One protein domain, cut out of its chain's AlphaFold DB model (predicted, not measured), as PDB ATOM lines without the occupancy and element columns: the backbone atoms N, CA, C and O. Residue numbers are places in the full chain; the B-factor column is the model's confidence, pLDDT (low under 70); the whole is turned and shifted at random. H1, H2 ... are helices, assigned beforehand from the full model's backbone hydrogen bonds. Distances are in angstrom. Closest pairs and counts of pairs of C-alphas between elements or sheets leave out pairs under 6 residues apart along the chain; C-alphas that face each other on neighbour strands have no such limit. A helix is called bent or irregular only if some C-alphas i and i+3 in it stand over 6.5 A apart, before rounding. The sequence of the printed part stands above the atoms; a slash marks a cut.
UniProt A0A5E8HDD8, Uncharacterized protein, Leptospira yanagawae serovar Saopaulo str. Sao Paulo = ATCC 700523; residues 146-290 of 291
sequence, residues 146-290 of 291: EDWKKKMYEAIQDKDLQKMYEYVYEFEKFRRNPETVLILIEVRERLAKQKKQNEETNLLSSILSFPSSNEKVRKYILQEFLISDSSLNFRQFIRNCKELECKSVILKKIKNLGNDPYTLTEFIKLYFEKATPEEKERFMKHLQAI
ATOM      1  N   GLU A 146      21.874 133.891 119.370       93.56
ATOM      2  CA  GLU A 146      22.422 135.051 120.083       93.56
ATOM      3  C   GLU A 146      22.287 134.910 121.600       93.56
ATOM      4  O   GLU A 146      23.237 135.204 122.325       93.56
ATOM      5  N   ASP A 147      21.161 134.381 122.089       92.38
ATOM      6  CA  ASP A 147      21.001 134.100 123.517       92.38
ATOM      7  C   ASP A 147      21.992 133.028 123.980       92.38
ATOM      8  O   ASP A 147      22.616 133.174 125.031       92.38
ATOM      9  N   TRP A 148      22.162 131.959 123.190       93.62
ATOM     10  CA  TRP A 148      23.108 130.885 123.512       93.62
ATOM     11  C   TRP A 148      24.537 131.419 123.529       93.62
ATOM     12  O   TRP A 148      25.261 131.215 124.499       93.62
ATOM     13  N   LYS A 149      24.911 132.182 122.500       94.56
ATOM     14  CA  LYS A 149      26.215 132.829 122.365       94.56
ATOM     15  C   LYS A 149      26.493 133.754 123.545       94.56
ATOM     16  O   LYS A 149      27.551 133.646 124.158       94.56
ATOM     17  N   LYS A 150      25.540 134.619 123.901       94.62
ATOM     18  CA  LYS A 150      25.655 135.534 125.040       94.62
ATOM     19  C   LYS A 150      25.880 134.775 126.348       94.62
ATOM     20  O   LYS A 150      26.858 135.055 127.033       94.62
ATOM     21  N   LYS A 151      25.042 133.781 126.659       93.25
ATOM     22  CA  LYS A 151      25.186 132.978 127.885       93.25
ATOM     23  C   LYS A 151      26.477 132.164 127.908       93.25
ATOM     24  O   LYS A 151      27.087 132.015 128.962       93.25
ATOM     25  N   MET A 152      26.918 131.667 126.753       92.94
ATOM     26  CA  MET A 152      28.194 130.969 126.642       92.94
ATOM     27  C   MET A 152      29.353 131.910 126.975       92.94
ATOM     28  O   MET A 152      30.222 131.544 127.760       92.94
ATOM     29  N   TYR A 153      29.344 133.140 126.453       93.69
ATOM     30  CA  TYR A 153      30.351 134.144 126.801       93.69
ATOM     31  C   TYR A 153      30.293 134.571 128.270       93.69
ATOM     32  O   TYR A 153      31.349 134.717 128.881       93.69
ATOM     33  N   GLU A 154      29.100 134.712 128.850       93.50
ATOM     34  CA  GLU A 154      28.931 134.960 130.288       93.50
ATOM     35  C   GLU A 154      29.551 133.821 131.113       93.50
ATOM     36  O   GLU A 154      30.399 134.073 131.965       93.50
ATOM     37  N   ALA A 155      29.254 132.557 130.790       92.00
ATOM     38  CA  ALA A 155      29.848 131.401 131.469       92.00
ATOM     39  C   ALA A 155      31.378 131.337 131.302       92.00
ATOM     40  O   ALA A 155      32.109 131.050 132.254       92.00
ATOM     41  N   ILE A 156      31.877 131.651 130.103       90.62
ATOM     42  CA  ILE A 156      33.310 131.751 129.801       90.62
ATOM     43  C   ILE A 156      33.983 132.858 130.634       90.62
ATOM     44  O   ILE A 156      35.124 132.683 131.080       90.62
ATOM     45  N   GLN A 157      33.311 133.997 130.821       92.69
ATOM     46  CA  GLN A 157      33.801 135.137 131.594       92.69
ATOM     47  C   GLN A 157      33.802 134.838 133.097       92.69
ATOM     48  O   GLN A 157      34.806 135.094 133.767       92.69
ATOM     49  N   ASP A 158      32.733 134.217 133.591       92.56
ATOM     50  CA  ASP A 158      32.564 133.805 134.987       92.56
ATOM     51  C   ASP A 158      33.464 132.621 135.371       92.56
ATOM     52  O   ASP A 158      33.607 132.299 136.551       92.56
ATOM     53  N   LYS A 159      34.100 131.973 134.382       90.00
ATOM     54  CA  LYS A 159      34.853 130.717 134.536       90.00
ATOM     55  C   LYS A 159      33.993 129.593 135.133       90.00
ATOM     56  O   LYS A 159      34.518 128.685 135.777       90.00
ATOM     57  N   ASP A 160      32.687 129.643 134.894       88.56
ATOM     58  CA  ASP A 160      31.724 128.664 135.384       88.56
ATOM     59  C   ASP A 160      31.696 127.453 134.445       88.56
ATOM     60  O   ASP A 160      31.032 127.429 133.407       88.56
ATOM     61  N   LEU A 161      32.493 126.445 134.799       81.81
ATOM     62  CA  LEU A 161      32.660 125.221 134.014       81.81
ATOM     63  C   LEU A 161      31.363 124.443 133.864       81.81
ATOM     64  O   LEU A 161      31.106 123.904 132.793       81.81
ATOM     65  N   GLN A 162      30.548 124.393 134.915       82.75
ATOM     66  CA  GLN A 162      29.310 123.632 134.886       82.75
ATOM     67  C   GLN A 162      28.346 124.227 133.857       82.75
ATOM     68  O   GLN A 162      27.852 123.502 132.994       82.75
ATOM     69  N   LYS A 163      28.181 125.556 133.859       88.19
ATOM     70  CA  LYS A 163      27.375 126.246 132.842       88.19
ATOM     71  C   LYS A 163      27.932 126.071 131.435       88.19
ATOM     72  O   LYS A 163      27.164 125.857 130.501       88.19
ATOM     73  N   MET A 164      29.257 126.130 131.272       84.94
ATOM     74  CA  MET A 164      29.876 125.857 129.973       84.94
ATOM     75  C   MET A 164      29.502 124.458 129.467       84.94
ATOM     76  O   MET A 164      29.156 124.336 128.298       84.94
ATOM     77  N   TYR A 165      29.490 123.423 130.315       80.56
ATOM     78  CA  TYR A 165      29.049 122.085 129.897       80.56
ATOM     79  C   TYR A 165      27.579 122.023 129.533       80.56
ATOM     80  O   TYR A 165      27.244 121.492 128.476       80.56
ATOM     81  N   GLU A 166      26.713 122.584 130.369       85.06
ATOM     82  CA  GLU A 166      25.275 122.632 130.100       85.06
ATOM     83  C   GLU A 166      24.998 123.268 128.728       85.06
ATOM     84  O   GLU A 166      24.255 122.716 127.914       85.06
ATOM     85  N   TYR A 167      25.679 124.371 128.407       88.19
ATOM     86  CA  TYR A 167      25.542 125.048 127.116       88.19
ATOM     87  C   TYR A 167      26.255 124.347 125.970       88.19
ATOM     88  O   TYR A 167      25.788 124.443 124.829       88.19
ATOM     89  N   VAL A 168      27.345 123.625 126.250       85.12
ATOM     90  CA  VAL A 168      27.954 122.730 125.271       85.12
ATOM     91  C   VAL A 168      26.915 121.728 124.831       85.12
ATOM     92  O   VAL A 168      26.742 121.659 123.640       85.12
ATOM     93  N   TYR A 169      26.147 121.047 125.685       81.81
ATOM     94  CA  TYR A 169      25.140 120.075 125.214       81.81
ATOM     95  C   TYR A 169      24.034 120.684 124.336       81.81
ATOM     96  O   TYR A 169      23.517 120.026 123.430       81.81
ATOM     97  N   GLU A 170      23.699 121.959 124.534       84.62
ATOM     98  CA  GLU A 170      22.706 122.653 123.708       84.62
ATOM     99  C   GLU A 170      23.207 123.041 122.306       84.62
ATOM    100  O   GLU A 170      22.398 123.389 121.438       84.62
ATOM    101  N   PHE A 171      24.515 122.940 122.046       84.31
ATOM    102  CA  PHE A 171      25.131 123.348 120.782       84.31
ATOM    103  C   PHE A 171      24.605 122.595 119.551       84.31
ATOM    104  O   PHE A 171      24.638 123.146 118.450       84.31
ATOM    105  N   GLU A 172      24.107 121.359 119.713       81.19
ATOM    106  CA  GLU A 172      23.585 120.545 118.604       81.19
ATOM    107  C   GLU A 172      22.438 121.273 117.882       81.19
ATOM    108  O   GLU A 172      22.310 121.186 116.659       81.19
ATOM    109  N   LYS A 173      21.665 122.101 118.604       84.62
ATOM    110  CA  LYS A 173      20.612 122.954 118.023       84.62
ATOM    111  C   LYS A 173      21.171 123.996 117.048       84.62
ATOM    112  O   LYS A 173      20.508 124.359 116.078       84.62
ATOM    113  N   PHE A 174      22.400 124.456 117.282       87.75
ATOM    114  CA  PHE A 174      23.074 125.518 116.528       87.75
ATOM    115  C   PHE A 174      24.233 125.004 115.671       87.75
ATOM    116  O   PHE A 174      25.035 125.790 115.158       87.75
ATOM    117  N   ARG A 175      24.307 123.687 115.459       82.81
ATOM    118  CA  ARG A 175      25.387 123.017 114.723       82.81
ATOM    119  C   ARG A 175      25.580 123.528 113.289       82.81
ATOM    120  O   ARG A 175      26.649 123.395 112.704       82.81
ATOM    121  N   ARG A 176      24.549 124.118 112.687       81.62
ATOM    122  CA  ARG A 176      24.629 124.651 111.317       81.62
ATOM    123  C   ARG A 176      25.346 126.000 111.228       81.62
ATOM    124  O   ARG A 176      25.718 126.393 110.127       81.62
ATOM    125  N   ASN A 177      25.539 126.703 112.347       86.38
ATOM    126  CA  ASN A 177      26.210 127.997 112.352       86.38
ATOM    127  C   ASN A 177      27.737 127.809 112.509       86.38
ATOM    128  O   ASN A 177      28.177 127.205 113.489       86.38
ATOM    129  N   PRO A 178      28.570 128.309 111.575       82.81
ATOM    130  CA  PRO A 178      30.026 128.188 111.668       82.81
ATOM    131  C   PRO A 178      30.624 128.905 112.888       82.81
ATOM    132  O   PRO A 178      31.681 128.493 113.367       82.81
ATOM    133  N   GLU A 179      29.968 129.946 113.408       88.81
ATOM    134  CA  GLU A 179      30.420 130.648 114.615       88.81
ATOM    135  C   GLU A 179      30.353 129.765 115.864       88.81
ATOM    136  O   GLU A 179      31.214 129.885 116.734       88.81
ATOM    137  N   THR A 180      29.400 128.828 115.925       89.81
ATOM    138  CA  THR A 180      29.278 127.857 117.023       89.81
ATOM    139  C   THR A 180      30.589 127.105 117.229       89.81
ATOM    140  O   THR A 180      31.059 126.966 118.354       89.81
ATOM    141  N   VAL A 181      31.233 126.668 116.140       87.56
ATOM    142  CA  VAL A 181      32.483 125.900 116.222       87.56
ATOM    143  C   VAL A 181      33.638 126.758 116.724       87.56
ATOM    144  O   VAL A 181      34.464 126.271 117.484       87.56
ATOM    145  N   LEU A 182      33.688 128.037 116.343       90.25
ATOM    146  CA  LEU A 182      34.721 128.956 116.829       90.25
ATOM    147  C   LEU A 182      34.598 129.187 118.340       90.25
ATOM    148  O   LEU A 182      35.609 129.185 119.036       90.25
ATOM    149  N   ILE A 183      33.370 129.313 118.845       92.12
ATOM    150  CA  ILE A 183      33.107 129.437 120.283       92.12
ATOM    151  C   ILE A 183      33.523 128.152 121.008       92.12
ATOM    152  O   ILE A 183      34.216 128.218 122.019       92.12
ATOM    153  N   LEU A 184      33.179 126.974 120.473       90.88
ATOM    154  CA  LEU A 184      33.601 125.693 121.053       90.88
ATOM    155  C   LEU A 184      35.129 125.536 121.075       90.88
ATOM    156  O   LEU A 184      35.676 125.034 122.053       90.88
ATOM    157  N   ILE A 185      35.825 125.993 120.030       90.62
ATOM    158  CA  ILE A 185      37.292 126.018 119.987       90.62
ATOM    159  C   ILE A 185      37.851 126.879 121.128       90.62
ATOM    160  O   ILE A 185      38.724 126.418 121.864       90.62
ATOM    161  N   GLU A 186      37.322 128.090 121.327       91.12
ATOM    162  CA  GLU A 186      37.760 128.970 122.419       91.12
ATOM    163  C   GLU A 186      37.522 128.331 123.796       91.12
ATOM    164  O   GLU A 186      38.389 128.364 124.674       91.12
ATOM    165  N   VAL A 187      36.358 127.708 123.982       88.94
ATOM    166  CA  VAL A 187      36.004 126.997 125.217       88.94
ATOM    167  C   VAL A 187      37.001 125.876 125.478       88.94
ATOM    168  O   VAL A 187      37.520 125.771 126.590       88.94
ATOM    169  N   ARG A 188      37.354 125.100 124.448       88.88
ATOM    170  CA  ARG A 188      38.365 124.045 124.556       88.88
ATOM    171  C   ARG A 188      39.711 124.583 125.011       88.88
ATOM    172  O   ARG A 188      40.300 124.051 125.945       88.88
ATOM    173  N   GLU A 189      40.203 125.632 124.358       88.50
ATOM    174  CA  GLU A 189      41.506 126.221 124.675       88.50
ATOM    175  C   GLU A 189      41.569 126.716 126.126       88.50
ATOM    176  O   GLU A 189      42.613 126.633 126.778       88.50
ATOM    177  N   ARG A 190      40.447 127.204 126.663       86.06
ATOM    178  CA  ARG A 190      40.339 127.588 128.075       86.06
ATOM    179  C   ARG A 190      40.302 126.376 129.005       86.06
ATOM    180  O   ARG A 190      40.973 126.411 130.035       86.06
ATOM    181  N   LEU A 191      39.582 125.315 128.644       82.94
ATOM    182  CA  LEU A 191      39.532 124.063 129.411       82.94
ATOM    183  C   LEU A 191      40.898 123.371 129.478       82.94
ATOM    184  O   LEU A 191      41.328 122.963 130.559       82.94
ATOM    185  N   ALA A 192      41.626 123.332 128.360       83.88
ATOM    186  CA  ALA A 192      42.969 122.762 128.280       83.88
ATOM    187  C   ALA A 192      43.939 123.461 129.253       83.88
ATOM    188  O   ALA A 192      44.711 122.808 129.960       83.88
ATOM    189  N   LYS A 193      43.844 124.795 129.392       86.62
ATOM    190  CA  LYS A 193      44.637 125.566 130.372       86.62
ATOM    191  C   LYS A 193      44.335 125.193 131.826       86.62
ATOM    192  O   LYS A 193      45.199 125.366 132.682       86.62
ATOM    193  N   GLN A 194      43.140 124.681 132.113       83.94
ATOM    194  CA  GLN A 194      42.713 124.282 133.456       83.94
ATOM    195  C   GLN A 194      43.008 122.806 133.787       83.94
ATOM    196  O   GLN A 194      42.660 122.352 134.874       83.94
ATOM    197  N   LYS A 195      43.691 122.065 132.897       80.19
ATOM    198  CA  LYS A 195      44.117 120.659 133.085       80.19
ATOM    199  C   LYS A 195      42.978 119.649 133.321       80.19
ATOM    200  O   LYS A 195      43.196 118.609 133.941       80.19
ATOM    201  N   LYS A 196      41.774 119.902 132.801       71.56
ATOM    202  CA  LYS A 196      40.641 118.962 132.880       71.56
ATOM    203  C   LYS A 196      40.561 118.039 131.652       71.56
ATOM    204  O   LYS A 196      39.779 118.266 130.736       71.56
ATOM    205  N   GLN A 197      41.367 116.974 131.648       68.81
ATOM    206  CA  GLN A 197      41.578 116.103 130.474       68.81
ATOM    207  C   GLN A 197      40.328 115.346 129.974       68.81
ATOM    208  O   GLN A 197      40.122 115.225 128.765       68.81
ATOM    209  N   ASN A 198      39.480 114.836 130.874       70.06
ATOM    210  CA  ASN A 198      38.334 114.004 130.472       70.06
ATOM    211  C   ASN A 198      37.285 114.803 129.693       70.06
ATOM    212  O   ASN A 198      36.746 114.344 128.689       70.06
ATOM    213  N   GLU A 199      37.017 116.020 130.145       69.81
ATOM    214  CA  GLU A 199      35.974 116.851 129.565       69.81
ATOM    215  C   GLU A 199      36.420 117.475 128.221       69.81
ATOM    216  O   GLU A 199      35.620 117.625 127.295       69.81
ATOM    217  N   GLU A 200      37.724 117.742 128.073       75.44
ATOM    218  CA  GLU A 200      38.345 118.205 126.824       75.44
ATOM    219  C   GLU A 200      38.147 117.207 125.670       75.44
ATOM    220  O   GLU A 200      37.893 117.603 124.529       75.44
ATOM    221  N   THR A 201      38.229 115.909 125.974       74.69
ATOM    222  CA  THR A 201      38.140 114.836 124.975       74.69
ATOM    223  C   THR A 201      36.754 114.777 124.330       74.69
ATOM    224  O   THR A 201      36.638 114.656 123.109       74.69
ATOM    225  N   ASN A 202      35.695 114.941 125.130       76.75
ATOM    226  CA  ASN A 202      34.318 114.943 124.633       76.75
ATOM    227  C   ASN A 202      34.065 116.140 123.712       76.75
ATOM    228  O   ASN A 202      33.562 115.971 122.601       76.75
ATOM    229  N   LEU A 203      34.492 117.333 124.128       82.00
ATOM    230  CA  LEU A 203      34.333 118.555 123.341       82.00
ATOM    231  C   LEU A 203      35.114 118.493 122.017       82.00
ATOM    232  O   LEU A 203      34.613 118.918 120.975       82.00
ATOM    233  N   LEU A 204      36.322 117.923 122.038       82.25
ATOM    234  CA  LEU A 204      37.119 117.715 120.834       82.25
ATOM    235  C   LEU A 204      36.393 116.803 119.840       82.25
ATOM    236  O   LEU A 204      36.319 117.138 118.660       82.25
ATOM    237  N   SER A 205      35.787 115.707 120.307       77.88
ATOM    238  CA  SER A 205      34.997 114.818 119.445       77.88
ATOM    239  C   SER A 205      33.805 115.543 118.797       77.88
ATOM    240  O   SER A 205      33.552 115.398 117.598       77.88
ATOM    241  N   SER A 206      33.130 116.420 119.550       80.94
ATOM    242  CA  SER A 206      32.052 117.262 119.031       80.94
ATOM    243  C   SER A 206      32.563 118.209 117.948       80.94
ATOM    244  O   SER A 206      31.983 118.231 116.864       80.94
ATOM    245  N   ILE A 207      33.676 118.916 118.186       83.69
ATOM    246  CA  ILE A 207      34.312 119.831 117.220       83.69
ATOM    247  C   ILE A 207      34.734 119.085 115.945       83.69
ATOM    248  O   ILE A 207      34.453 119.541 114.836       83.69
ATOM    249  N   LEU A 208      35.367 117.918 116.084       79.19
ATOM    250  CA  LEU A 208      35.842 117.109 114.958       79.19
ATOM    251  C   LEU A 208      34.703 116.557 114.103       79.19
ATOM    252  O   LEU A 208      34.897 116.317 112.912       79.19
ATOM    253  N   SER A 209      33.510 116.391 114.676       77.75
ATOM    254  CA  SER A 209      32.324 115.935 113.954       77.75
ATOM    255  C   SER A 209      31.696 117.001 113.038       77.75
ATOM    256  O   SER A 209      30.757 116.684 112.302       77.75
ATOM    257  N   PHE A 210      32.175 118.252 113.054       76.44
ATOM    258  CA  PHE A 210      31.631 119.313 112.205       76.44
ATOM    259  C   PHE A 210      32.192 119.283 110.780       76.44
ATOM    260  O   PHE A 210      33.396 119.472 110.580       76.44
ATOM    261  N   PRO A 211      31.327 119.190 109.756       69.19
ATOM    262  CA  PRO A 211      31.718 119.481 108.387       69.19
ATOM    263  C   PRO A 211      31.835 121.003 108.221       69.19
ATOM    264  O   PRO A 211      30.874 121.678 107.863       69.19
ATOM    265  N   SER A 212      33.003 121.572 108.524       67.25
ATOM    266  CA  SER A 212      33.194 123.022 108.434       67.25
ATOM    267  C   SER A 212      33.793 123.447 107.096       67.25
ATOM    268  O   SER A 212      34.907 123.073 106.718       67.25
ATOM    269  N   SER A 213      33.069 124.311 106.384       69.25
ATOM    270  CA  SER A 213      33.611 125.039 105.238       69.25
ATOM    271  C   SER A 213      34.610 126.129 105.656       69.25
ATOM    272  O   SER A 213      35.374 126.574 104.803       69.25
ATOM    273  N   ASN A 214      34.662 126.509 106.939       81.00
ATOM    274  CA  ASN A 214      35.490 127.602 107.449       81.00
ATOM    275  C   ASN A 214      36.971 127.201 107.574       81.00
ATOM    276  O   ASN A 214      37.318 126.258 108.286       81.00
ATOM    277  N   GLU A 215      37.855 127.958 106.921       83.38
ATOM    278  CA  GLU A 215      39.301 127.706 106.888       83.38
ATOM    279  C   GLU A 215      39.954 127.719 108.280       83.38
ATOM    280  O   GLU A 215      40.816 126.887 108.555       83.38
ATOM    281  N   LYS A 216      39.527 128.609 109.191       83.38
ATOM    282  CA  LYS A 216      40.082 128.674 110.557       83.38
ATOM    283  C   LYS A 216      39.796 127.396 111.336       83.38
ATOM    284  O   LYS A 216      40.697 126.840 111.955       83.38
ATOM    285  N   VAL A 217      38.558 126.909 111.250       81.50
ATOM    286  CA  VAL A 217      38.140 125.657 111.891       81.50
ATOM    287  C   VAL A 217      38.922 124.483 111.311       81.50
ATOM    288  O   VAL A 217      39.412 123.648 112.062       81.50
ATOM    289  N   ARG A 218      39.116 124.444 109.985       81.50
ATOM    290  CA  ARG A 218      39.938 123.402 109.357       81.50
ATOM    291  C   ARG A 218      41.382 123.439 109.844       81.50
ATOM    292  O   ARG A 218      41.898 122.400 110.232       81.50
ATOM    293  N   LYS A 219      42.025 124.612 109.868       85.06
ATOM    294  CA  LYS A 219      43.402 124.759 110.373       85.06
ATOM    295  C   LYS A 219      43.526 124.296 111.821       85.06
ATOM    296  O   LYS A 219      44.466 123.572 112.132       85.06
ATOM    297  N   TYR A 220      42.559 124.649 112.665       85.50
ATOM    298  CA  TYR A 220      42.513 124.193 114.051       85.50
ATOM    299  C   TYR A 220      42.397 122.669 114.151       85.50
ATOM    300  O   TYR A 220      43.221 122.030 114.795       85.50
ATOM    301  N   ILE A 221      41.429 122.073 113.448       82.25
ATOM    302  CA  ILE A 221      41.231 120.619 113.407       82.25
ATOM    303  C   ILE A 221      42.505 119.905 112.926       82.25
ATOM    304  O   ILE A 221      42.894 118.892 113.500       82.25
ATOM    305  N   LEU A 222      43.177 120.438 111.901       82.06
ATOM    306  CA  LEU A 222      44.433 119.891 111.384       82.06
ATOM    307  C   LEU A 222      45.568 119.970 112.413       82.06
ATOM    308  O   LEU A 222      46.329 119.016 112.560       82.06
ATOM    309  N   GLN A 223      45.690 121.095 113.115       85.50
ATOM    310  CA  GLN A 223      46.701 121.282 114.152       85.50
ATOM    311  C   GLN A 223      46.465 120.333 115.330       85.50
ATOM    312  O   GLN A 223      47.392 119.650 115.757       85.50
ATOM    313  N   GLU A 224      45.226 120.234 115.803       82.88
ATOM    314  CA  GLU A 224      44.853 119.320 116.882       82.88
ATOM    315  C   GLU A 224      45.038 117.865 116.497       82.88
ATOM    316  O   GLU A 224      45.542 117.074 117.286       82.88
ATOM    317  N   PHE A 225      44.717 117.507 115.258       78.12
ATOM    318  CA  PHE A 225      44.967 116.169 114.755       78.12
ATOM    319  C   PHE A 225      46.463 115.807 114.775       78.12
ATOM    320  O   PHE A 225      46.838 114.689 115.129       78.12
ATOM    321  N   LEU A 226      47.339 116.758 114.435       78.75
ATOM    322  CA  LEU A 226      48.785 116.540 114.486       78.75
ATOM    323  C   LEU A 226      49.299 116.338 115.919       78.75
ATOM    324  O   LEU A 226      50.214 115.535 116.109       78.75
ATOM    325  N   ILE A 227      48.701 117.023 116.897       80.19
ATOM    326  CA  ILE A 227      49.105 116.992 118.312       80.19
ATOM    327  C   ILE A 227      48.495 115.793 119.055       80.19
ATOM    328  O   ILE A 227      49.170 115.172 119.865       80.19
ATOM    329  N   SER A 228      47.241 115.442 118.772       75.44
ATOM    330  CA  SER A 228      46.498 114.381 119.459       75.44
ATOM    331  C   SER A 228      46.999 112.995 119.062       75.44
ATOM    332  O   SER A 228      47.019 112.661 117.877       75.44
ATOM    333  N   ASP A 229      47.311 112.150 120.043       67.94
ATOM    334  CA  ASP A 229      47.694 110.744 119.829       67.94
ATOM    335  C   ASP A 229      46.498 109.782 119.780       67.94
ATOM    336  O   ASP A 229      46.658 108.584 119.556       67.94
ATOM    337  N   SER A 230      45.270 110.280 119.960       67.31
ATOM    338  CA  SER A 230      44.093 109.411 119.987       67.31
ATOM    339  C   SER A 230      43.663 108.939 118.584       67.31
ATOM    340  O   SER A 230      43.417 109.721 117.660       67.31
ATOM    341  N   SER A 231      43.499 107.623 118.439       63.28
ATOM    342  CA  SER A 231      43.002 106.968 117.218       63.28
ATOM    343  C   SER A 231      41.518 107.254 116.939       63.28
ATOM    344  O   SER A 231      41.069 107.196 115.791       63.28
ATOM    345  N   LEU A 232      40.740 107.611 117.969       59.84
ATOM    346  CA  LEU A 232      39.313 107.927 117.850       59.84
ATOM    347  C   LEU A 232      39.080 109.215 117.039       59.84
ATOM    348  O   LEU A 232      38.218 109.258 116.157       59.84
ATOM    349  N   ASN A 233      39.915 110.229 117.279       67.56
ATOM    350  CA  ASN A 233      39.868 111.522 116.594       67.56
ATOM    351  C   ASN A 233      40.190 111.390 115.098       67.56
ATOM    352  O   ASN A 233      39.674 112.137 114.265       67.56
ATOM    353  N   PHE A 234      40.985 110.383 114.734       67.88
ATOM    354  CA  PHE A 234      41.395 110.141 113.360       67.88
ATOM    355  C   PHE A 234      40.254 109.682 112.443       67.88
ATOM    356  O   PHE A 234      40.105 110.192 111.331       67.88
ATOM    357  N   ARG A 235      39.413 108.743 112.901       69.69
ATOM    358  CA  ARG A 235      38.278 108.249 112.100       69.69
ATOM    359  C   ARG A 235      37.309 109.374 111.746       69.69
ATOM    360  O   ARG A 235      36.835 109.452 110.612       69.69
ATOM    361  N   GLN A 236      37.018 110.238 112.715       70.19
ATOM    362  CA  GLN A 236      36.150 111.397 112.508       70.19
ATOM    363  C   GLN A 236      36.802 112.416 111.570       70.19
ATOM    364  O   GLN A 236      36.151 112.886 110.637       70.19
ATOM    365  N   PHE A 237      38.103 112.668 111.740       73.94
ATOM    366  CA  PHE A 237      38.876 113.521 110.845       73.94
ATOM    367  C   PHE A 237      38.813 113.034 109.385       73.94
ATOM    368  O   PHE A 237      38.374 113.786 108.519       73.94
ATOM    369  N   ILE A 238      39.122 111.761 109.097       71.94
ATOM    370  CA  ILE A 238      39.046 111.193 107.732       71.94
ATOM    371  C   ILE A 238      37.639 111.271 107.127       71.94
ATOM    372  O   ILE A 238      37.477 111.380 105.906       71.94
ATOM    373  N   ARG A 239      36.588 111.190 107.948       71.31
ATOM    374  CA  ARG A 239      35.218 111.330 107.441       71.31
ATOM    375  C   ARG A 239      34.945 112.729 106.899       71.31
ATOM    376  O   ARG A 239      34.300 112.825 105.859       71.31
ATOM    377  N   ASN A 240      35.474 113.757 107.556       68.75
ATOM    378  CA  ASN A 240      35.160 115.158 107.272       68.75
ATOM    379  C   ASN A 240      36.174 115.858 106.357       68.75
ATOM    380  O   ASN A 240      35.898 116.940 105.840       68.75
ATOM    381  N   CYS A 241      37.336 115.251 106.136       69.06
ATOM    382  CA  CYS A 241      38.412 115.845 105.359       69.06
ATOM    383  C   CYS A 241      38.219 115.618 103.842       69.06
ATOM    384  O   CYS A 241      38.002 114.490 103.401       69.06
ATOM    385  N   LYS A 242      38.289 116.693 103.036       66.50
ATOM    386  CA  LYS A 242      38.232 116.629 101.559       66.50
ATOM    387  C   LYS A 242      39.629 116.356 100.974       66.50
ATOM    388  O   LYS A 242      40.605 116.960 101.402       66.50
ATOM    389  N   GLU A 243      39.694 115.470  99.981       62.12
ATOM    390  CA  GLU A 243      40.853 114.643  99.575       62.12
ATOM    391  C   GLU A 243      42.249 115.301  99.512       62.12
ATOM    392  O   GLU A 243      43.224 114.683  99.942       62.12
ATOM    393  N   LEU A 244      42.395 116.533  99.015       58.16
ATOM    394  CA  LEU A 244      43.722 117.068  98.659       58.16
ATOM    395  C   LEU A 244      44.523 117.677  99.823       58.16
ATOM    396  O   LEU A 244      45.715 117.396  99.952       58.16
ATOM    397  N   GLU A 245      43.906 118.479 100.694       65.06
ATOM    398  CA  GLU A 245      44.621 119.156 101.798       65.06
ATOM    399  C   GLU A 245      45.004 118.182 102.922       65.06
ATOM    400  O   GLU A 245      46.010 118.349 103.609       65.06
ATOM    401  N   CYS A 246      44.220 117.122 103.080       70.31
ATOM    402  CA  CYS A 246      44.365 116.160 104.163       70.31
ATOM    403  C   CYS A 246      45.564 115.246 103.945       70.31
ATOM    404  O   CYS A 246      46.168 114.794 104.911       70.31
ATOM    405  N   LYS A 247      45.948 115.023 102.684       72.50
ATOM    406  CA  LYS A 247      47.027 114.115 102.293       72.50
ATOM    407  C   LYS A 247      48.373 114.490 102.911       72.50
ATOM    408  O   LYS A 247      49.067 113.621 103.429       72.50
ATOM    409  N   SER A 248      48.739 115.771 102.893       76.75
ATOM    410  CA  SER A 248      50.019 116.231 103.452       76.75
ATOM    411  C   SER A 248      50.063 116.086 104.976       76.75
ATOM    412  O   SER A 248      51.081 115.680 105.535       76.75
ATOM    413  N   VAL A 249      48.941 116.350 105.648       77.44
ATOM    414  CA  VAL A 249      48.802 116.235 107.106       77.44
ATOM    415  C   VAL A 249      48.794 114.774 107.553       77.44
ATOM    416  O   VAL A 249      49.485 114.420 108.505       77.44
ATOM    417  N   ILE A 250      48.085 113.924 106.813       75.06
ATOM    418  CA  ILE A 250      48.064 112.461 106.936       75.06
ATOM    419  C   ILE A 250      49.489 111.911 106.863       75.06
ATOM    420  O   ILE A 250      49.939 111.257 107.801       75.06
ATOM    421  N   LEU A 251      50.239 112.247 105.810       77.56
ATOM    422  CA  LEU A 251      51.626 111.800 105.644       77.56
ATOM    423  C   LEU A 251      52.541 112.311 106.765       77.56
ATOM    424  O   LEU A 251      53.394 111.572 107.255       77.56
ATOM    425  N   LYS A 252      52.346 113.557 107.214       82.88
ATOM    426  CA  LYS A 252      53.113 114.126 108.328       82.88
ATOM    427  C   LYS A 252      52.833 113.400 109.647       82.88
ATOM    428  O   LYS A 252      53.772 113.138 110.390       82.88
ATOM    429  N   LYS A 253      51.574 113.044 109.932       79.56
ATOM    430  CA  LYS A 253      51.220 112.277 111.137       79.56
ATOM    431  C   LYS A 253      51.770 110.852 111.067       79.56
ATOM    432  O   LYS A 253      52.339 110.416 112.057       79.56
ATOM    433  N   ILE A 254      51.694 110.172 109.918       77.31
ATOM    434  CA  ILE A 254      52.320 108.847 109.726       77.31
ATOM    435  C   ILE A 254      53.809 108.900 110.054       77.31
ATOM    436  O   ILE A 254      54.297 108.096 110.838       77.31
ATOM    437  N   LYS A 255      54.518 109.894 109.507       80.88
ATOM    438  CA  LYS A 255      55.948 110.075 109.771       80.88
ATOM    439  C   LYS A 255      56.247 110.294 111.261       80.88
ATOM    440  O   LYS A 255      57.298 109.879 111.733       80.88
ATOM    441  N   ASN A 256      55.328 110.932 111.988       79.56
ATOM    442  CA  ASN A 256      55.474 111.218 113.415       79.56
ATOM    443  C   ASN A 256      55.035 110.061 114.332       79.56
ATOM    444  O   ASN A 256      55.538 109.976 115.446       79.56
ATOM    445  N   LEU A 257      54.109 109.198 113.899       74.56
ATOM    446  CA  LEU A 257      53.582 108.079 114.697       74.56
ATOM    447  C   LEU A 257      54.612 106.956 114.915       74.56
ATOM    448  O   LEU A 257      54.429 106.125 115.800       74.56
ATOM    449  N   GLY A 258      55.711 106.944 114.153       68.50
ATOM    450  CA  GLY A 258      56.751 105.924 114.277       68.50
ATOM    451  C   GLY A 258      56.239 104.514 113.956       68.50
ATOM    452  O   GLY A 258      55.266 104.341 113.224       68.50
ATOM    453  N   ASN A 259      56.905 103.497 114.505       67.38
ATOM    454  CA  ASN A 259      56.671 102.084 114.186       67.38
ATOM    455  C   ASN A 259      55.460 101.455 114.903       67.38
ATOM    456  O   ASN A 259      55.468 100.242 115.082       67.38
ATOM    457  N   ASP A 260      54.441 102.210 115.342       75.69
ATOM    458  CA  ASP A 260      53.219 101.587 115.884       75.69
ATOM    459  C   ASP A 260      52.426 100.915 114.744       75.69
ATOM    460  O   ASP A 260      51.721 101.594 113.981       75.69
ATOM    461  N   PRO A 261      52.511  99.580 114.601       71.44
ATOM    462  CA  PRO A 261      51.994  98.901 113.426       71.44
ATOM    463  C   PRO A 261      50.465  98.815 113.457       71.44
ATOM    464  O   PRO A 261      49.834  98.699 112.403       71.44
ATOM    465  N   TYR A 262      49.843  98.900 114.638       73.06
ATOM    466  CA  TYR A 262      48.397  98.772 114.783       73.06
ATOM    467  C   TYR A 262      47.688 100.035 114.288       73.06
ATOM    468  O   TYR A 262      46.817  99.963 113.413       73.06
ATOM    469  N   THR A 263      48.128 101.201 114.770       69.12
ATOM    470  CA  THR A 263      47.589 102.500 114.349       69.12
ATOM    471  C   THR A 263      47.842 102.747 112.861       69.12
ATOM    472  O   THR A 263      46.941 103.197 112.151       69.12
ATOM    473  N   LEU A 264      49.021 102.368 112.353       75.00
ATOM    474  CA  LEU A 264      49.361 102.475 110.933       75.00
ATOM    475  C   LEU A 264      48.475 101.583 110.042       75.00
ATOM    476  O   LEU A 264      48.023 102.013 108.983       75.00
ATOM    477  N   THR A 265      48.185 100.351 110.461       79.69
ATOM    478  CA  THR A 265      47.375  99.421 109.654       79.69
ATOM    479  C   THR A 265      45.929  99.893 109.538       79.69
ATOM    480  O   THR A 265      45.355  99.909 108.446       79.69
ATOM    481  N   GLU A 266      45.333 100.326 110.652       76.75
ATOM    482  CA  GLU A 266      43.974 100.870 110.643       76.75
ATOM    483  C   GLU A 266      43.900 102.176 109.835       76.75
ATOM    484  O   GLU A 266      42.932 102.413 109.106       76.75
ATOM    485  N   PHE A 267      44.971 102.970 109.875       71.69
ATOM    486  CA  PHE A 267      45.134 104.169 109.068       71.69
ATOM    487  C   PHE A 267      45.123 103.885 107.567       71.69
ATOM    488  O   PHE A 267      44.339 104.478 106.822       71.69
ATOM    489  N   ILE A 268      45.978 102.961 107.128       79.12
ATOM    490  CA  ILE A 268      46.098 102.570 105.722       79.12
ATOM    491  C   ILE A 268      44.752 102.040 105.233       79.12
ATOM    492  O   ILE A 268      44.273 102.456 104.180       79.12
ATOM    493  N   LYS A 269      44.079 101.203 106.027       83.75
ATOM    494  CA  LYS A 269      42.766 100.661 105.671       83.75
ATOM    495  C   LYS A 269      41.731 101.761 105.406       83.75
ATOM    496  O   LYS A 269      41.066 101.725 104.373       83.75
ATOM    497  N   LEU A 270      41.623 102.748 106.299       74.62
ATOM    498  CA  LEU A 270      40.654 103.845 106.175       74.62
ATOM    499  C   LEU A 270      40.962 104.785 105.002       74.62
ATOM    500  O   LEU A 270      40.038 105.256 104.339       74.62
ATOM    501  N   TYR A 271      42.241 105.049 104.719       78.06
ATOM    502  CA  TYR A 271      42.637 105.833 103.545       78.06
ATOM    503  C   TYR A 271      42.294 105.093 102.242       78.06
ATOM    504  O   TYR A 271      41.699 105.669 101.331       78.06
ATOM    505  N   PHE A 272      42.598 103.793 102.168       83.50
ATOM    506  CA  PHE A 272      42.358 102.971 100.977       83.50
ATOM    507  C   PHE A 272      40.874 102.704 100.711       83.50
ATOM    508  O   PHE A 272      40.506 102.401  99.579       83.50
ATOM    509  N   GLU A 273      40.005 102.818 101.710       83.81
ATOM    510  CA  GLU A 273      38.561 102.705 101.495       83.81
ATOM    511  C   GLU A 273      38.024 103.838 100.602       83.81
ATOM    512  O   GLU A 273      37.102 103.617  99.823       83.81
ATOM    513  N   LYS A 274      38.637 105.029 100.667       77.25
ATOM    514  CA  LYS A 274      38.188 106.218  99.925       77.25
ATOM    515  C   LYS A 274      39.052 106.584  98.717       77.25
ATOM    516  O   LYS A 274      38.537 107.192  97.791       77.25
ATOM    517  N   ALA A 275      40.335 106.232  98.730       80.25
ATOM    518  CA  ALA A 275      41.279 106.640  97.693       80.25
ATOM    519  C   ALA A 275      41.006 105.974  96.330       80.25
ATOM    520  O   ALA A 275      40.659 104.785  96.257       80.25
ATOM    521  N   THR A 276      41.249 106.705  95.242       86.06
ATOM    522  CA  THR A 276      41.213 106.145  93.880       86.06
ATOM    523  C   THR A 276      42.373 105.157  93.654       86.06
ATOM    524  O   THR A 276      43.366 105.181  94.390       86.06
ATOM    525  N   PRO A 277      42.302 104.256  92.653       87.31
ATOM    526  CA  PRO A 277      43.392 103.315  92.360       87.31
ATOM    527  C   PRO A 277      44.755 103.996  92.141       87.31
ATOM    528  O   PRO A 277      45.773 103.529  92.648       87.31
ATOM    529  N   GLU A 278      44.766 105.143  91.464       86.88
ATOM    530  CA  GLU A 278      45.969 105.942  91.194       86.88
ATOM    531  C   GLU A 278      46.554 106.549  92.479       86.88
ATOM    532  O   GLU A 278      47.773 106.609  92.673       86.88
ATOM    533  N   GLU A 279      45.688 106.986  93.394       81.94
ATOM    534  CA  GLU A 279      46.096 107.511  94.693       81.94
ATOM    535  C   GLU A 279      46.684 106.431  95.591       81.94
ATOM    536  O   GLU A 279      47.692 106.685  96.255       81.94
ATOM    537  N   LYS A 280      46.092 105.231  95.570       85.56
ATOM    538  CA  LYS A 280      46.612 104.049  96.266       85.56
ATOM    539  C   LYS A 280      48.011 103.709  95.776       85.56
ATOM    540  O   LYS A 280      48.915 103.558  96.593       85.56
ATOM    541  N   GLU A 281      48.218 103.661  94.461       87.44
ATOM    542  CA  GLU A 281      49.531 103.372  93.878       87.44
ATOM    543  C   GLU A 281      50.571 104.437  94.260       87.44
ATOM    544  O   GLU A 281      51.678 104.116  94.701       87.44
ATOM    545  N   ARG A 282      50.210 105.726  94.169       82.81
ATOM    546  CA  ARG A 282      51.104 106.829  94.555       82.81
ATOM    547  C   ARG A 282      51.442 106.799  96.049       82.81
ATOM    548  O   ARG A 282      52.570 107.129  96.418       82.81
ATOM    549  N   PHE A 283      50.482 106.437  96.897       82.00
ATOM    550  CA  PHE A 283      50.679 106.315  98.338       82.00
ATOM    551  C   PHE A 283      51.573 105.119  98.689       82.00
ATOM    552  O   PHE A 283      52.502 105.286  99.474       82.00
ATOM    553  N   MET A 284      51.388 103.959  98.046       84.12
ATOM    554  CA  MET A 284      52.281 102.804  98.217       84.12
ATOM    555  C   MET A 284      53.722 103.124  97.809       84.12
ATOM    556  O   MET A 284      54.646 102.789  98.543       84.12
ATOM    557  N   LYS A 285      53.918 103.858  96.704       86.38
ATOM    558  CA  LYS A 285      55.247 104.347  96.292       86.38
ATOM    559  C   LYS A 285      55.893 105.270  97.333       86.38
ATOM    560  O   LYS A 285      57.106 105.251  97.484       86.38
ATOM    561  N   HIS A 286      55.101 106.078  98.046       78.50
ATOM    562  CA  HIS A 286      55.616 106.916  99.138       78.50
ATOM    563  C   HIS A 286      55.962 106.100 100.383       78.50
ATOM    564  O   HIS A 286      56.972 106.390 101.008       78.50
ATOM    565  N   LEU A 287      55.158 105.091 100.736       78.19
ATOM    566  CA  LEU A 287      55.467 104.204 101.862       78.19
ATOM    567  C   LEU A 287      56.765 103.421 101.629       78.19
ATOM    568  O   LEU A 287      57.607 103.387 102.515       78.19
ATOM    569  N   GLN A 288      56.970 102.896 100.417       83.62
ATOM    570  CA  GLN A 288      58.209 102.209 100.024       83.62
ATOM    571  C   GLN A 288      59.454 103.110 100.039       83.62
ATOM    572  O   GLN A 288      60.565 102.603 100.057       83.62
ATOM    573  N   ALA A 289      59.281 104.434  99.989       79.38
ATOM    574  CA  ALA A 289      60.377 105.399 100.079       79.38
ATOM    575  C   ALA A 289      60.669 105.851 101.523       79.38
ATOM    576  O   ALA A 289      61.592 106.637 101.738       79.38
ATOM    577  N   ILE A 290      59.831 105.446 102.484       71.25
ATOM    578  CA  ILE A 290      59.999 105.727 103.917       71.25
ATOM    579  C   ILE A 290      60.694 104.551 104.630       71.25
ATOM    580  O   ILE A 290      61.312 104.788 105.669       71.25
TER     581      ILE A 290
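What this domain is: This is residues 146 to 290 of the 291 residues of an uncharacterized protein of Leptospira yanagawae serovar Saopaulo str. Sao Paulo = ATCC 700523 (UniProt A0A5E8HDD8). Nine helices run up and down side by side in a long double row, a solenoid-like zigzag in which H1, H3, H5 and H7 make one layer and H2, H4, H6 and H8 the other. H1 lies at one end and H9 at the other, where H9 is only loosely joined to the rest. The printed part has 145 residues with nine named helices, H1 to H9 in order, and no named strand; the class is all helix. It is only just compact, close to loose, with a radius of gyration of the C-alphas of 17.4 A, and its elongated outline spans 54 by 29 by 19 A.

How they stand to each other: Begin at Glu 146 and read along H1, residues 146 to 158, then H2, residues 161 to 174. They are a helical hairpin at a shallow tilt of 19 degrees, with their closest C-alphas, those of Ala 155 and Met 164, 5.7 A apart; H2 touches H1 with residues 161 to 167 alone. Next comes H3, residues 178 to 193, which forms a hairpin with H2 at 22 degrees, closest at Phe 174 and Thr 180, whose C-alphas are 6.6 A apart. H3 only just touches H1, with 3 pairs of C-alphas within 8 A, and runs the same way at 12 degrees. H4, residues 197 to 208, makes a hairpin with H3; the closest C-alphas, those of Arg 188 and Glu 200, are 6.3 A apart. H5, residues 215 to 227, is close to H4 but not clearly touching, at a steep tilt of 44 degrees. Look next at H6, residues 231 to 240: its hairpin with H5 comes closest at Phe 225 and Asn 233, C-alphas 7.1 A apart, and it touches H4 at Leu 208 and Gln 236, C-alphas 6.2 A apart. H3 and H6 are the hubs, touching three helices each. H7, residues 243 to 257, touches H5, closest at Leu 226 and Lys 253 with C-alphas 5.9 A apart, and is near H6. H8, residues 261 to 274, touches H6, closest at Ser 231 and Thr 263, C-alphas 7.0 A apart. H1 to H8 form an up and down bundle, each helix running against the one before it. H9, residues 277 to 287, touches no helix; it is close to H8 but not clearly touching, with C-alphas 272 and 280 6.4 A apart, and is near H7. Every O i to N i+4 pair is within hydrogen-bond range in H1, H5 and H9, against 6 of 10 in H2, 11 of 12 in H3, 7 of 8 in H4, 4 of 6 in H6, 8 of 11 in H7 and 9 of 10 in H8.

Where its parts are: Find C-alpha 146 at (22.422, 135.051, 120.083), where H1 begins; it runs 18.1 A to C-alpha 158. H2 is 19.9 A long and only just irregular, with C-alphas 169 and 172 6.8 A apart. H3, the longest by residues, runs 23.9 A from C-alpha 178 at (30.026, 128.188, 111.668). H5 is 18.5 A long, H7 20.8 A and H8 20.6 A. H9 ends at C-alpha 287, at (55.467, 104.204, 101.862).

The domain as a whole: The two C-alphas farthest apart, those of Asp 147 and Gln 288, are 54.3 A apart. The printed part has no cut, and there is no long link: the link from H4 to H5 is short and the others are tight. Residues 193 to 198 stand free. The mean pLDDT of the printed part is 80.3; 21 residues are under 70, among them residues 229 to 235 and 240 to 245.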